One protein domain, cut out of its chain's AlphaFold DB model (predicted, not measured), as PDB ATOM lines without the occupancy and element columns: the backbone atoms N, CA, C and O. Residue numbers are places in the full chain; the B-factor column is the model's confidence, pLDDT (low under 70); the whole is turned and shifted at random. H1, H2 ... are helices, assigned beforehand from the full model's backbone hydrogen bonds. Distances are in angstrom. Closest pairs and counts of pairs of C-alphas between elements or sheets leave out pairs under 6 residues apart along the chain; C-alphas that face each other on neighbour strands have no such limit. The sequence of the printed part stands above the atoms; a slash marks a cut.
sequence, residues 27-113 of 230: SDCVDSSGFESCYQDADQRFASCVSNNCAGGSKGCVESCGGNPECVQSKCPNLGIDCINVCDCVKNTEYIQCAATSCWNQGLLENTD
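What this domain is: This is residues 27 to 113 of the 230 residues of an uncharacterized protein of Aspergillus transmontanensis (UniProt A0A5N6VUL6). Two long helices, H1 and H4, lie side by side and run opposite ways as the shaft of a rod, and two short helices, H2 and H3, form a small head at the end where H1 finishes and H4 starts. At the other end of the shaft the short H5 follows H4, and the last residues, 108 to 113, run on beyond it as a tail. The printed part has 87 residues with five named helices, H1 to H5 in order along the chain, and no named strand; the class is all helix. The whole is loose, with a radius of gyration of the C-alphas of 15.1 A, and spans 48 by 23 by 19 A.

Where its parts are: Find C-alpha 32 at (42.480, 66.663, 96.416); from there H1, residues 32 to 53, runs 31.3 A to C-alpha 53 at (60.164, 50.005, 76.649). Its equal in residues is H4, residues 81 to 102, which runs 30.9 A to C-alpha 102 at (47.446, 63.059, 99.568). Between them in the chain look for H2, residues 59 to 64, 8.4 A long, and H3, residues 69 to 75, 10.0 A long. After H4 comes H5, residues 104 to 107, 5.1 A long.

How they stand to each other: Start with H1 and H4, which touch at a shallow tilt of 19 degrees, opposite ways; their closest C-alphas, those of Phe 35 and Ser 102, are 5.4 A apart. H1 only just touches H2, with 3 pairs of C-alphas within 8 A and with residues 47 to 51 alone; the closest are those of Ser 51 and Lys 59, 5.5 A, at a steep tilt of 48 degrees, opposite ways. H2 and H3 also only just touch, with 3 pairs, and stand about perpendicular at 83 degrees; look at the closest C-alphas, of Val 62 and Val 72, 6.1 A apart. Of these three touching pairs 1 is at a shallow tilt, and the helix packing is, only just, mostly crossed, the lines of most touching helices standing at more than a shallow tilt to each other. H1 and H3 are near each other, with 6 pairs of C-alphas within 10 A. H3 is close to H4 but not clearly touching, the closest C-alphas being those of Gln 73 and Ile 84, 7.7 A. H5 is close to H4 but not clearly touching, with the C-alphas of Ala 100 and Gly 107 closest at 6.9 A, and it is apart from H1, H2 and H3. In H1, H2, H3 and H4 every O i to N i+4 pair is within hydrogen-bond range; H5 is too short for such a pair.

The domain as a whole: The two C-alphas farthest apart, those of Gly 56 and Asp 113, are 49.9 A apart. The printed part has no cut, and the four links between the helices are tight. The mean pLDDT of the printed part is 71.9; look for values under 70 at residues 55 to 70, 73, 75 to 81 and 105 to 113.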
ATOM      1  N   SER A  27      38.162  63.744  96.252       76.50
ATOM      2  CA  SER A  27      37.327  64.465  97.224       76.50
ATOM      3  C   SER A  27      37.555  64.043  98.670       76.50
ATOM      4  O   SER A  27      37.307  64.824  99.585       76.50
ATOM      5  N   ASP A  28      38.016  62.814  98.873       75.00
ATOM      6  CA  ASP A  28      38.155  62.211 100.191       75.00
ATOM      7  C   ASP A  28      39.579  62.388 100.749       75.00
ATOM      8  O   ASP A  28      39.864  62.036 101.897       75.00
ATOM      9  N   CYS A  29      40.478  62.950  99.940       77.62
ATOM     10  CA  CYS A  29      41.877  63.194 100.250       77.62
ATOM     11  C   CYS A  29      42.071  64.585 100.869       77.62
ATOM     12  O   CYS A  29      41.403  65.548 100.503       77.62
ATOM     13  N   VAL A  30      43.026  64.705 101.794       81.12
ATOM     14  CA  VAL A  30      43.416  65.987 102.414       81.12
ATOM     15  C   VAL A  30      43.971  66.975 101.389       81.12
ATOM     16  O   VAL A  30      43.784  68.179 101.546       81.12
ATOM     17  N   ASP A  31      44.628  66.476 100.343       78.25
ATOM     18  CA  ASP A  31      45.056  67.272  99.194       78.25
ATOM     19  C   ASP A  31      44.445  66.719  97.902       78.25
ATOM     20  O   ASP A  31      45.072  65.959  97.166       78.25
ATOM     21  N   SER A  32      43.190  67.086  97.629       80.62
ATOM     22  CA  SER A  32      42.480  66.663  96.416       80.62
ATOM     23  C   SER A  32      43.212  67.080  95.136       80.62
ATOM     24  O   SER A  32      43.332  66.285  94.207       80.62
ATOM     25  N   SER A  33      43.742  68.307  95.097       81.19
ATOM     26  CA  SER A  33      44.462  68.836  93.932       81.19
ATOM     27  C   SER A  33      45.795  68.133  93.690       81.19
ATOM     28  O   SER A  33      46.118  67.795  92.550       81.19
ATOM     29  N   GLY A  34      46.566  67.890  94.753       81.12
ATOM     30  CA  GLY A  34      47.823  67.156  94.681       81.12
ATOM     31  C   GLY A  34      47.601  65.703  94.286       81.12
ATOM     32  O   GLY A  34      48.342  65.183  93.453       81.12
ATOM     33  N   PHE A  35      46.532  65.077  94.785       83.19
ATOM     34  CA  PHE A  35      46.147  63.725  94.395       83.19
ATOM     35  C   PHE A  35      45.830  63.623  92.896       83.19
ATOM     36  O   PHE A  35      46.384  62.762  92.213       83.19
ATOM     37  N   GLU A  36      44.991  64.522  92.370       83.81
ATOM     38  CA  GLU A  36      44.630  64.550  90.945       83.81
ATOM     39  C   GLU A  36      45.850  64.778  90.048       83.81
ATOM     40  O   GLU A  36      46.044  64.050  89.074       83.81
ATOM     41  N   SER A  37      46.706  65.742  90.402       85.38
ATOM     42  CA  SER A  37      47.948  65.994  89.665       85.38
ATOM     43  C   SER A  37      48.888  64.786  89.705       85.38
ATOM     44  O   SER A  37      49.485  64.437  88.692       85.38
ATOM     45  N   CYS A  38      49.007  64.118  90.854       86.31
ATOM     46  CA  CYS A  38      49.877  62.957  91.023       86.31
ATOM     47  C   CYS A  38      49.394  61.751  90.200       86.31
ATOM     48  O   CYS A  38      50.200  61.061  89.575       86.31
ATOM     49  N   TYR A  39      48.080  61.526  90.129       86.31
ATOM     50  CA  TYR A  39      47.498  60.492  89.267       86.31
ATOM     51  C   TYR A  39      47.740  60.788  87.784       86.31
ATOM     52  O   TYR A  39      48.141  59.891  87.043       86.31
ATOM     53  N   GLN A  40      47.590  62.047  87.361       85.88
ATOM     54  CA  GLN A  40      47.919  62.452  85.991       85.88
ATOM     55  C   GLN A  40      49.398  62.215  85.660       85.88
ATOM     56  O   GLN A  40      49.711  61.712  84.580       85.88
ATOM     57  N   ASP A  41      50.310  62.528  86.580       85.94
ATOM     58  CA  ASP A  41      51.741  62.270  86.403       85.94
ATOM     59  C   ASP A  41      52.037  60.765  86.298       85.94
ATOM     60  O   ASP A  41      52.823  60.338  85.447       85.94
ATOM     61  N   ALA A  42      51.390  59.941  87.124       83.19
ATOM     62  CA  ALA A  42      51.511  58.487  87.070       83.19
ATOM     63  C   ALA A  42      50.981  57.910  85.741       83.19
ATOM     64  O   ALA A  42      51.626  57.036  85.152       83.19
ATOM     65  N   ASP A  43      49.889  58.452  85.200       83.88
ATOM     66  CA  ASP A  43      49.365  58.082  83.879       83.88
ATOM     67  C   ASP A  43      50.314  58.479  82.744       83.88
ATOM     68  O   ASP A  43      50.585  57.691  81.831       83.88
ATOM     69  N   GLN A  44      50.892  59.680  82.814       84.81
ATOM     70  CA  GLN A  44      51.907  60.117  81.854       84.81
ATOM     71  C   GLN A  44      53.159  59.234  81.913       84.81
ATOM     72  O   GLN A  44      53.747  58.917  80.871       84.81
ATOM     73  N   ARG A  45      53.563  58.794  83.112       79.38
ATOM     74  CA  ARG A  45      54.671  57.847  83.301       79.38
ATOM     75  C   ARG A  45      54.349  56.473  82.742       79.38
ATOM     76  O   ARG A  45      55.220  55.890  82.102       79.38
ATOM     77  N   PHE A  46      53.124  55.979  82.910       82.81
ATOM     78  CA  PHE A  46      52.674  54.744  82.271       82.81
ATOM     79  C   PHE A  46      52.769  54.851  80.746       82.81
ATOM     80  O   PHE A  46      53.452  54.043  80.114       82.81
ATOM     81  N   ALA A  47      52.177  55.894  80.155       81.00
ATOM     82  CA  ALA A  47      52.228  56.125  78.713       81.00
ATOM     83  C   ALA A  47      53.676  56.222  78.202       81.00
ATOM     84  O   ALA A  47      54.033  55.611  77.190       81.00
ATOM     85  N   SER A  48      54.539  56.918  78.947       82.62
ATOM     86  CA  SER A  48      55.971  57.023  78.650       82.62
ATOM     87  C   SER A  48      56.679  55.669  78.751       82.62
ATOM     88  O   SER A  48      57.416  55.300  77.836       82.62
ATOM     89  N   CYS A  49      56.432  54.898  79.815       81.00
ATOM     90  CA  CYS A  49      56.998  53.566  80.034       81.00
ATOM     91  C   CYS A  49      56.667  52.636  78.868       81.00
ATOM     92  O   CYS A  49      57.567  52.037  78.277       81.00
ATOM     93  N   VAL A  50      55.391  52.603  78.494       78.12
ATOM     94  CA  VAL A  50      54.876  51.801  77.392       78.12
ATOM     95  C   VAL A  50      55.517  52.220  76.067       78.12
ATOM     96  O   VAL A  50      56.004  51.371  75.320       78.12
ATOM     97  N   SER A  51      55.576  53.526  75.791       75.81
ATOM     98  CA  SER A  51      56.132  54.055  74.538       75.81
ATOM     99  C   SER A  51      57.631  53.784  74.361       75.81
ATOM    100  O   SER A  51      58.079  53.588  73.232       75.81
ATOM    101  N   ASN A  52      58.391  53.748  75.461       78.38
ATOM    102  CA  ASN A  52      59.849  53.638  75.436       78.38
ATOM    103  C   ASN A  52      60.355  52.195  75.548       78.38
ATOM    104  O   ASN A  52      61.428  51.897  75.027       78.38
ATOM    105  N   ASN A  53      59.629  51.311  76.242       72.88
ATOM    106  CA  ASN A  53      60.164  50.005  76.649       72.88
ATOM    107  C   ASN A  53      59.460  48.804  76.004       72.88
ATOM    108  O   ASN A  53      60.045  47.723  75.950       72.88
ATOM    109  N   CYS A  54      58.232  48.955  75.498       76.19
ATOM    110  CA  CYS A  54      57.511  47.834  74.896       76.19
ATOM    111  C   CYS A  54      57.859  47.676  73.409       76.19
ATOM    112  O   CYS A  54      57.959  48.660  72.671       76.19
ATOM    113  N   ALA A  55      58.071  46.423  72.975       54.91
ATOM    114  CA  ALA A  55      58.557  46.088  71.635       54.91
ATOM    115  C   ALA A  55      57.763  46.820  70.538       54.91
ATOM    116  O   ALA A  55      56.552  46.652  70.411       54.91
ATOM    117  N   GLY A  56      58.463  47.637  69.745       54.41
ATOM    118  CA  GLY A  56      57.893  48.331  68.591       54.41
ATOM    119  C   GLY A  56      57.342  49.739  68.830       54.41
ATOM    120  O   GLY A  56      56.738  50.260  67.897       54.41
ATOM    121  N   GLY A  57      57.549  50.369  69.997       55.16
ATOM    122  CA  GLY A  57      57.434  51.830  70.160       55.16
ATOM    123  C   GLY A  57      56.210  52.454  69.479       55.16
ATOM    124  O   GLY A  57      56.332  53.419  68.725       55.16
ATOM    125  N   SER A  58      55.021  51.876  69.671       58.34
ATOM    126  CA  SER A  58      53.809  52.297  68.968       58.34
ATOM    127  C   SER A  58      53.219  53.555  69.607       58.34
ATOM    128  O   SER A  58      52.079  53.551  70.079       58.34
ATOM    129  N   LYS A  59      53.997  54.644  69.621       61.94
ATOM    130  CA  LYS A  59      53.569  55.978  70.050       61.94
ATOM    131  C   LYS A  59      52.207  56.326  69.443       61.94
ATOM    132  O   LYS A  59      51.302  56.692  70.176       61.94
ATOM    133  N   GLY A  60      52.009  56.028  68.156       62.75
ATOM    134  CA  GLY A  60      50.725  56.223  67.477       62.75
ATOM    135  C   GLY A  60      49.551  55.402  68.036       62.75
ATOM    136  O   GLY A  60      48.431  55.898  68.033       62.75
ATOM    137  N   CYS A  61      49.771  54.186  68.558       67.38
ATOM    138  CA  CYS A  61      48.695  53.391  69.172       67.38
ATOM    139  C   CYS A  61      48.328  53.940  70.560       67.38
ATOM    140  O   CYS A  61      47.151  54.138  70.854       67.38
ATOM    141  N   VAL A  62      49.331  54.281  71.379       65.81
ATOM    142  CA  VAL A  62      49.120  54.871  72.714       65.81
ATOM    143  C   VAL A  62      48.484  56.261  72.613       65.81
ATOM    144  O   VAL A  62      47.531  56.547  73.335       65.81
ATOM    145  N   GLU A  63      48.944  57.095  71.676       67.69
ATOM    146  CA  GLU A  63      48.359  58.411  71.386       67.69
ATOM    147  C   GLU A  63      46.923  58.291  70.867       67.69
ATOM    148  O   GLU A  63      46.061  59.049  71.303       67.69
ATOM    149  N   SER A  64      46.623  57.301  70.013       69.81
ATOM    150  CA  SER A  64      45.245  57.051  69.558       69.81
ATOM    151  C   SER A  64      44.293  56.645  70.689       69.81
ATOM    152  O   SER A  64      43.087  56.851  70.580       69.81
ATOM    153  N   CYS A  65      44.844  56.111  71.781       67.88
ATOM    154  CA  CYS A  65      44.128  55.765  73.004       67.88
ATOM    155  C   CYS A  65      44.189  56.863  74.080       67.88
ATOM    156  O   CYS A  65      43.652  56.662  75.169       67.88
ATOM    157  N   GLY A  66      44.867  57.990  73.832       65.69
ATOM    158  CA  GLY A  66      45.058  59.050  74.827       65.69
ATOM    159  C   GLY A  66      45.739  58.579  76.119       65.69
ATOM    160  O   GLY A  66      45.491  59.150  77.173       65.69
ATOM    161  N   GLY A  67      46.540  57.509  76.065       63.50
ATOM    162  CA  GLY A  67      47.171  56.910  77.248       63.50
ATOM    163  C   GLY A  67      46.271  56.008  78.108       63.50
ATOM    164  O   GLY A  67      46.755  55.472  79.099       63.50
ATOM    165  N   ASN A  68      45.002  55.781  77.741       68.56
ATOM    166  CA  ASN A  68      44.103  54.913  78.510       68.56
ATOM    167  C   ASN A  68      44.591  53.438  78.511       68.56
ATOM    168  O   ASN A  68      44.728  52.847  77.434       68.56
ATOM    169  N   PRO A  69      44.803  52.814  79.686       62.72
ATOM    170  CA  PRO A  69      45.384  51.473  79.791       62.72
ATOM    171  C   PRO A  69      44.483  50.357  79.234       62.72
ATOM    172  O   PRO A  69      44.980  49.464  78.549       62.72
ATOM    173  N   GLU A  70      43.163  50.428  79.432       69.62
ATOM    174  CA  GLU A  70      42.204  49.442  78.900       69.62
ATOM    175  C   GLU A  70      42.137  49.489  77.362       69.62
ATOM    176  O   GLU A  70      42.115  48.455  76.687       69.62
ATOM    177  N   CYS A  71      42.167  50.698  76.788       72.69
ATOM    178  CA  CYS A  71      42.225  50.913  75.344       72.69
ATOM    179  C   CYS A  71      43.513  50.340  74.755       72.69
ATOM    180  O   CYS A  71      43.459  49.595  73.775       72.69
ATOM    181  N   VAL A  72      44.662  50.644  75.367       70.12
ATOM    182  CA  VAL A  72      45.973  50.168  74.901       70.12
ATOM    183  C   VAL A  72      46.035  48.641  74.935       70.12
ATOM    184  O   VAL A  72      46.459  48.025  73.957       70.12
ATOM    185  N   GLN A  73      45.536  48.018  76.002       66.56
ATOM    186  CA  GLN A  73      45.536  46.563  76.142       66.56
ATOM    187  C   GLN A  73      44.609  45.861  75.137       66.56
ATOM    188  O   GLN A  73      44.925  44.772  74.662       66.56
ATOM    189  N   SER A  74      43.491  46.491  74.762       71.81
ATOM    190  CA  SER A  74      42.550  45.946  73.776       71.81
ATOM    191  C   SER A  74      42.978  46.182  72.320       71.81
ATOM    192  O   SER A  74      42.759  45.328  71.459       71.81
ATOM    193  N   LYS A  75      43.550  47.352  72.015       69.50
ATOM    194  CA  LYS A  75      43.746  47.837  70.636       69.50
ATOM    195  C   LYS A  75      45.175  47.697  70.123       69.50
ATOM    196  O   LYS A  75      45.378  47.837  68.917       69.50
ATOM    197  N   CYS A  76      46.143  47.391  70.985       69.62
ATOM    198  CA  CYS A  76      47.554  47.341  70.614       69.62
ATOM    199  C   CYS A  76      48.167  45.933  70.843       69.62
ATOM    200  O   CYS A  76      49.004  45.752  71.726       69.62
ATOM    201  N   PRO A  77      47.799  44.920  70.028       58.22
ATOM    202  CA  PRO A  77      48.115  43.500  70.261       58.22
ATOM    203  C   PRO A  77      49.600  43.124  70.117       58.22
ATOM    204  O   PRO A  77      49.990  42.025  70.499       58.22
ATOM    205  N   ASN A  78      50.427  44.018  69.560       57.62
ATOM    206  CA  ASN A  78      51.865  43.797  69.372       57.62
ATOM    207  C   ASN A  78      52.723  44.362  70.514       57.62
ATOM    208  O   ASN A  78      53.941  44.189  70.497       57.62
ATOM    209  N   LEU A  79      52.118  45.025  71.505       62.19
ATOM    210  CA  LEU A  79      52.822  45.301  72.749       62.19
ATOM    211  C   LEU A  79      52.885  44.009  73.551       62.19
ATOM    212  O   LEU A  79      51.852  43.424  73.864       62.19
ATOM    213  N   GLY A  80      54.094  43.560  73.888       63.53
ATOM    214  CA  GLY A  80      54.260  42.413  74.774       63.53
ATOM    215  C   GLY A  80      53.443  42.624  76.049       63.53
ATOM    216  O   GLY A  80      53.698  43.582  76.777       63.53
ATOM    217  N   ILE A  81      52.459  41.751  76.295       63.19
ATOM    218  CA  ILE A  81      51.579  41.789  77.478       63.19
ATOM    219  C   ILE A  81      52.409  41.897  78.763       63.19
ATOM    220  O   ILE A  81      52.074  42.675  79.652       63.19
ATOM    221  N   ASP A  82      53.549  41.206  78.811       70.00
ATOM    222  CA  ASP A  82      54.493  41.270  79.928       70.00
ATOM    223  C   ASP A  82      55.057  42.682  80.147       70.00
ATOM    224  O   ASP A  82      55.217  43.116  81.284       70.00
ATOM    225  N   CYS A  83      55.303  43.444  79.078       72.75
ATOM    226  CA  CYS A  83      55.780  44.820  79.183       72.75
ATOM    227  C   CYS A  83      54.693  45.780  79.682       72.75
ATOM    228  O   CYS A  83      54.968  46.613  80.546       72.75
ATOM    229  N   ILE A  84      53.454  45.641  79.193       71.94
ATOM    230  CA  ILE A  84      52.327  46.449  79.686       71.94
ATOM    231  C   ILE A  84      52.112  46.185  81.179       71.94
ATOM    232  O   ILE A  84      52.001  47.138  81.942       71.94
ATOM    233  N   ASN A  85      52.139  44.921  81.607       72.25
ATOM    234  CA  ASN A  85      51.976  44.555  83.015       72.25
ATOM    235  C   ASN A  85      53.088  45.140  83.904       72.25
ATOM    236  O   ASN A  85      52.817  45.589  85.016       72.25
ATOM    237  N   VAL A  86      54.337  45.180  83.422       73.31
ATOM    238  CA  VAL A  86      55.446  45.830  84.145       73.31
ATOM    239  C   VAL A  86      55.226  47.341  84.254       73.31
ATOM    240  O   VAL A  86      55.387  47.899  85.338       73.31
ATOM    241  N   CYS A  87      54.820  48.013  83.175       77.94
ATOM    242  CA  CYS A  87      54.518  49.445  83.221       77.94
ATOM    243  C   CYS A  87      53.310  49.759  84.116       77.94
ATOM    244  O   CYS A  87      53.315  50.765  84.823       77.94
ATOM    245  N   ASP A  88      52.297  48.893  84.121       75.94
ATOM    246  CA  ASP A  88      51.129  49.032  84.989       75.94
ATOM    247  C   ASP A  88      51.499  48.831  86.465       75.94
ATOM    248  O   ASP A  88      51.047  49.578  87.325       75.94
ATOM    249  N   CYS A  89      52.414  47.907  86.768       71.38
ATOM    250  CA  CYS A  89      52.974  47.745  88.111       71.38
ATOM    251  C   CYS A  89      53.674  49.026  88.606       71.38
ATOM    252  O   CYS A  89      53.455  49.463  89.740       71.38
ATOM    253  N   VAL A  90      54.468  49.674  87.743       75.62
ATOM    254  CA  VAL A  90      55.104  50.966  88.058       75.62
ATOM    255  C   VAL A  90      54.043  52.034  88.328       75.62
ATOM    256  O   VAL A  90      54.101  52.698  89.359       75.62
ATOM    257  N   LYS A  91      53.031  52.148  87.460       81.75
ATOM    258  CA  LYS A  91      51.903  53.075  87.641       81.75
ATOM    259  C   LYS A  91      51.178  52.844  88.969       81.75
ATOM    260  O   LYS A  91      50.942  53.788  89.714       81.75
ATOM    261  N   ASN A  92      50.866  51.593  89.295       73.38
ATOM    262  CA  ASN A  92      50.151  51.241  90.521       73.38
ATOM    263  C   ASN A  92      50.984  51.542  91.775       73.38
ATOM    264  O   ASN A  92      50.432  51.948  92.795       73.38
ATOM    265  N   THR A  93      52.311  51.419  91.699       74.38
ATOM    266  CA  THR A  93      53.208  51.839  92.788       74.38
ATOM    267  C   THR A  93      53.138  53.355  93.010       74.38
ATOM    268  O   THR A  93      53.033  53.803  94.151       74.38
ATOM    269  N   GLU A  94      53.115  54.144  91.933       77.00
ATOM    270  CA  GLU A  94      52.952  55.602  92.007       77.00
ATOM    271  C   GLU A  94      51.566  55.983  92.547       77.00
ATOM    272  O   GLU A  94      51.469  56.822  93.435       77.00
ATOM    273  N   TYR A  95      50.492  55.317  92.113       77.44
ATOM    274  CA  TYR A  95      49.143  55.543  92.650       77.44
ATOM    275  C   TYR A  95      49.061  55.296  94.159       77.44
ATOM    276  O   TYR A  95      48.425  56.074  94.877       77.44
ATOM    277  N   ILE A  96      49.717  54.240  94.655       77.06
ATOM    278  CA  ILE A  96      49.819  53.967  96.094       77.06
ATOM    279  C   ILE A  96      50.545  55.119  96.797       77.06
ATOM    280  O   ILE A  96      50.100  55.567  97.852       77.06
ATOM    281  N   GLN A  97      51.624  55.641  96.213       75.81
ATOM    282  CA  GLN A  97      52.360  56.773  96.773       75.81
ATOM    283  C   GLN A  97      51.540  58.076  96.758       75.81
ATOM    284  O   GLN A  97      51.528  58.807  97.752       75.81
ATOM    285  N   CYS A  98      50.806  58.351  95.680       80.12
ATOM    286  CA  CYS A  98      49.879  59.479  95.582       80.12
ATOM    287  C   CYS A  98      48.797  59.400  96.668       80.12
ATOM    288  O   CYS A  98      48.531  60.379  97.366       80.12
ATOM    289  N   ALA A  99      48.218  58.215  96.872       78.19
ATOM    290  CA  ALA A  99      47.227  57.990  97.915       78.19
ATOM    291  C   ALA A  99      47.821  58.120  99.325       78.19
ATOM    292  O   ALA A  99      47.223  58.748 100.196       78.19
ATOM    293  N   ALA A 100      49.021  57.588  99.556       74.38
ATOM    294  CA  ALA A 100      49.696  57.679 100.847       74.38
ATOM    295  C   ALA A 100      50.070  59.122 101.224       74.38
ATOM    296  O   ALA A 100      50.083  59.458 102.402       74.38
ATOM    297  N   THR A 101      50.369  59.974 100.243       75.75
ATOM    298  CA  THR A 101      50.764  61.374 100.475       75.75
ATOM    299  C   THR A 101      49.575  62.321 100.549       75.75
ATOM    300  O   THR A 101      49.562  63.210 101.394       75.75
ATOM    301  N   SER A 102      48.564  62.119  99.705       79.81
ATOM    302  CA  SER A 102      47.446  63.059  99.568       79.81
ATOM    303  C   SER A 102      46.201  62.619 100.342       79.81
ATOM    304  O   SER A 102      45.412  63.458 100.769       79.81
ATOM    305  N   CYS A 103      46.045  61.314 100.579       74.31
ATOM    306  CA  CYS A 103      44.874  60.688 101.203       74.31
ATOM    307  C   CYS A 103      45.248  59.940 102.494       74.31
ATOM    308  O   CYS A 103      44.612  58.955 102.873       74.31
ATOM    309  N   TRP A 104      46.300  60.378 103.193       73.25
ATOM    310  CA  TRP A 104      46.751  59.752 104.444       73.25
ATOM    311  C   TRP A 104      45.643  59.720 105.513       73.25
ATOM    312  O   TRP A 104      45.616  58.813 106.344       73.25
ATOM    313  N   ASN A 105      44.677  60.642 105.455       67.81
ATOM    314  CA  ASN A 105      43.478  60.624 106.289       67.81
ATOM    315  C   ASN A 105      42.602  59.385 106.061       67.81
ATOM    316  O   ASN A 105      42.032  58.866 107.011       67.81
ATOM    317  N   GLN A 106      42.536  58.877 104.834       64.44
ATOM    318  CA  GLN A 106      41.779  57.679 104.475       64.44
ATOM    319  C   GLN A 106      42.520  56.390 104.862       64.44
ATOM    320  O   GLN A 106      41.906  55.430 105.321       64.44
ATOM    321  N   GLY A 107      43.839  56.336 104.653       57.44
ATOM    322  CA  GLY A 107      44.630  55.110 104.835       57.44
ATOM    323  C   GLY A 107      45.175  54.903 106.250       57.44
ATOM    324  O   GLY A 107      45.150  53.786 106.763       57.44
ATOM    325  N   LEU A 108      45.654  55.974 106.890       53.06
ATOM    326  CA  LEU A 108      46.301  55.913 108.204       53.06
ATOM    327  C   LEU A 108      45.283  55.990 109.354       53.06
ATOM    328  O   LEU A 108      45.506  55.399 110.410       53.06
ATOM    329  N   LEU A 109      44.169  56.709 109.150       51.78
ATOM    330  CA  LEU A 109      43.215  57.040 110.217       51.78
ATOM    331  C   LEU A 109      41.901  56.247 110.165       51.78
ATOM    332  O   LEU A 109      41.313  56.022 111.217       51.78
ATOM    333  N   GLU A 110      41.430  55.809 108.989       50.28
ATOM    334  CA  GLU A 110      40.164  55.050 108.894       50.28
ATOM    335  C   GLU A 110      40.344  53.528 109.012       50.28
ATOM    336  O   GLU A 110      39.381  52.826 109.309       50.28
ATOM    337  N   ASN A 111      41.559  53.003 108.796       48.91
ATOM    338  CA  ASN A 111      41.847  51.560 108.865       48.91
ATOM    339  C   ASN A 111      42.572  51.136 110.154       48.91
ATOM    340  O   ASN A 111      42.944  49.977 110.328       48.91
ATOM    341  N   THR A 112      42.781  52.074 111.074       55.56
ATOM    342  CA  THR A 112      43.223  51.788 112.436       55.56
ATOM    343  C   THR A 112      42.024  51.956 113.356       55.56
ATOM    344  O   THR A 112      41.187  52.828 113.142       55.56
ATOM    345  N   ASP A 113      41.900  51.101 114.371       65.31
ATOM    346  CA  ASP A 113      40.908  51.230 115.445       65.31
ATOM    347  C   ASP A 113      41.225  52.505 116.266       65.31
ATOM    348  O   ASP A 113      41.631  52.447 117.429       65.31
TER     349      ASP A 113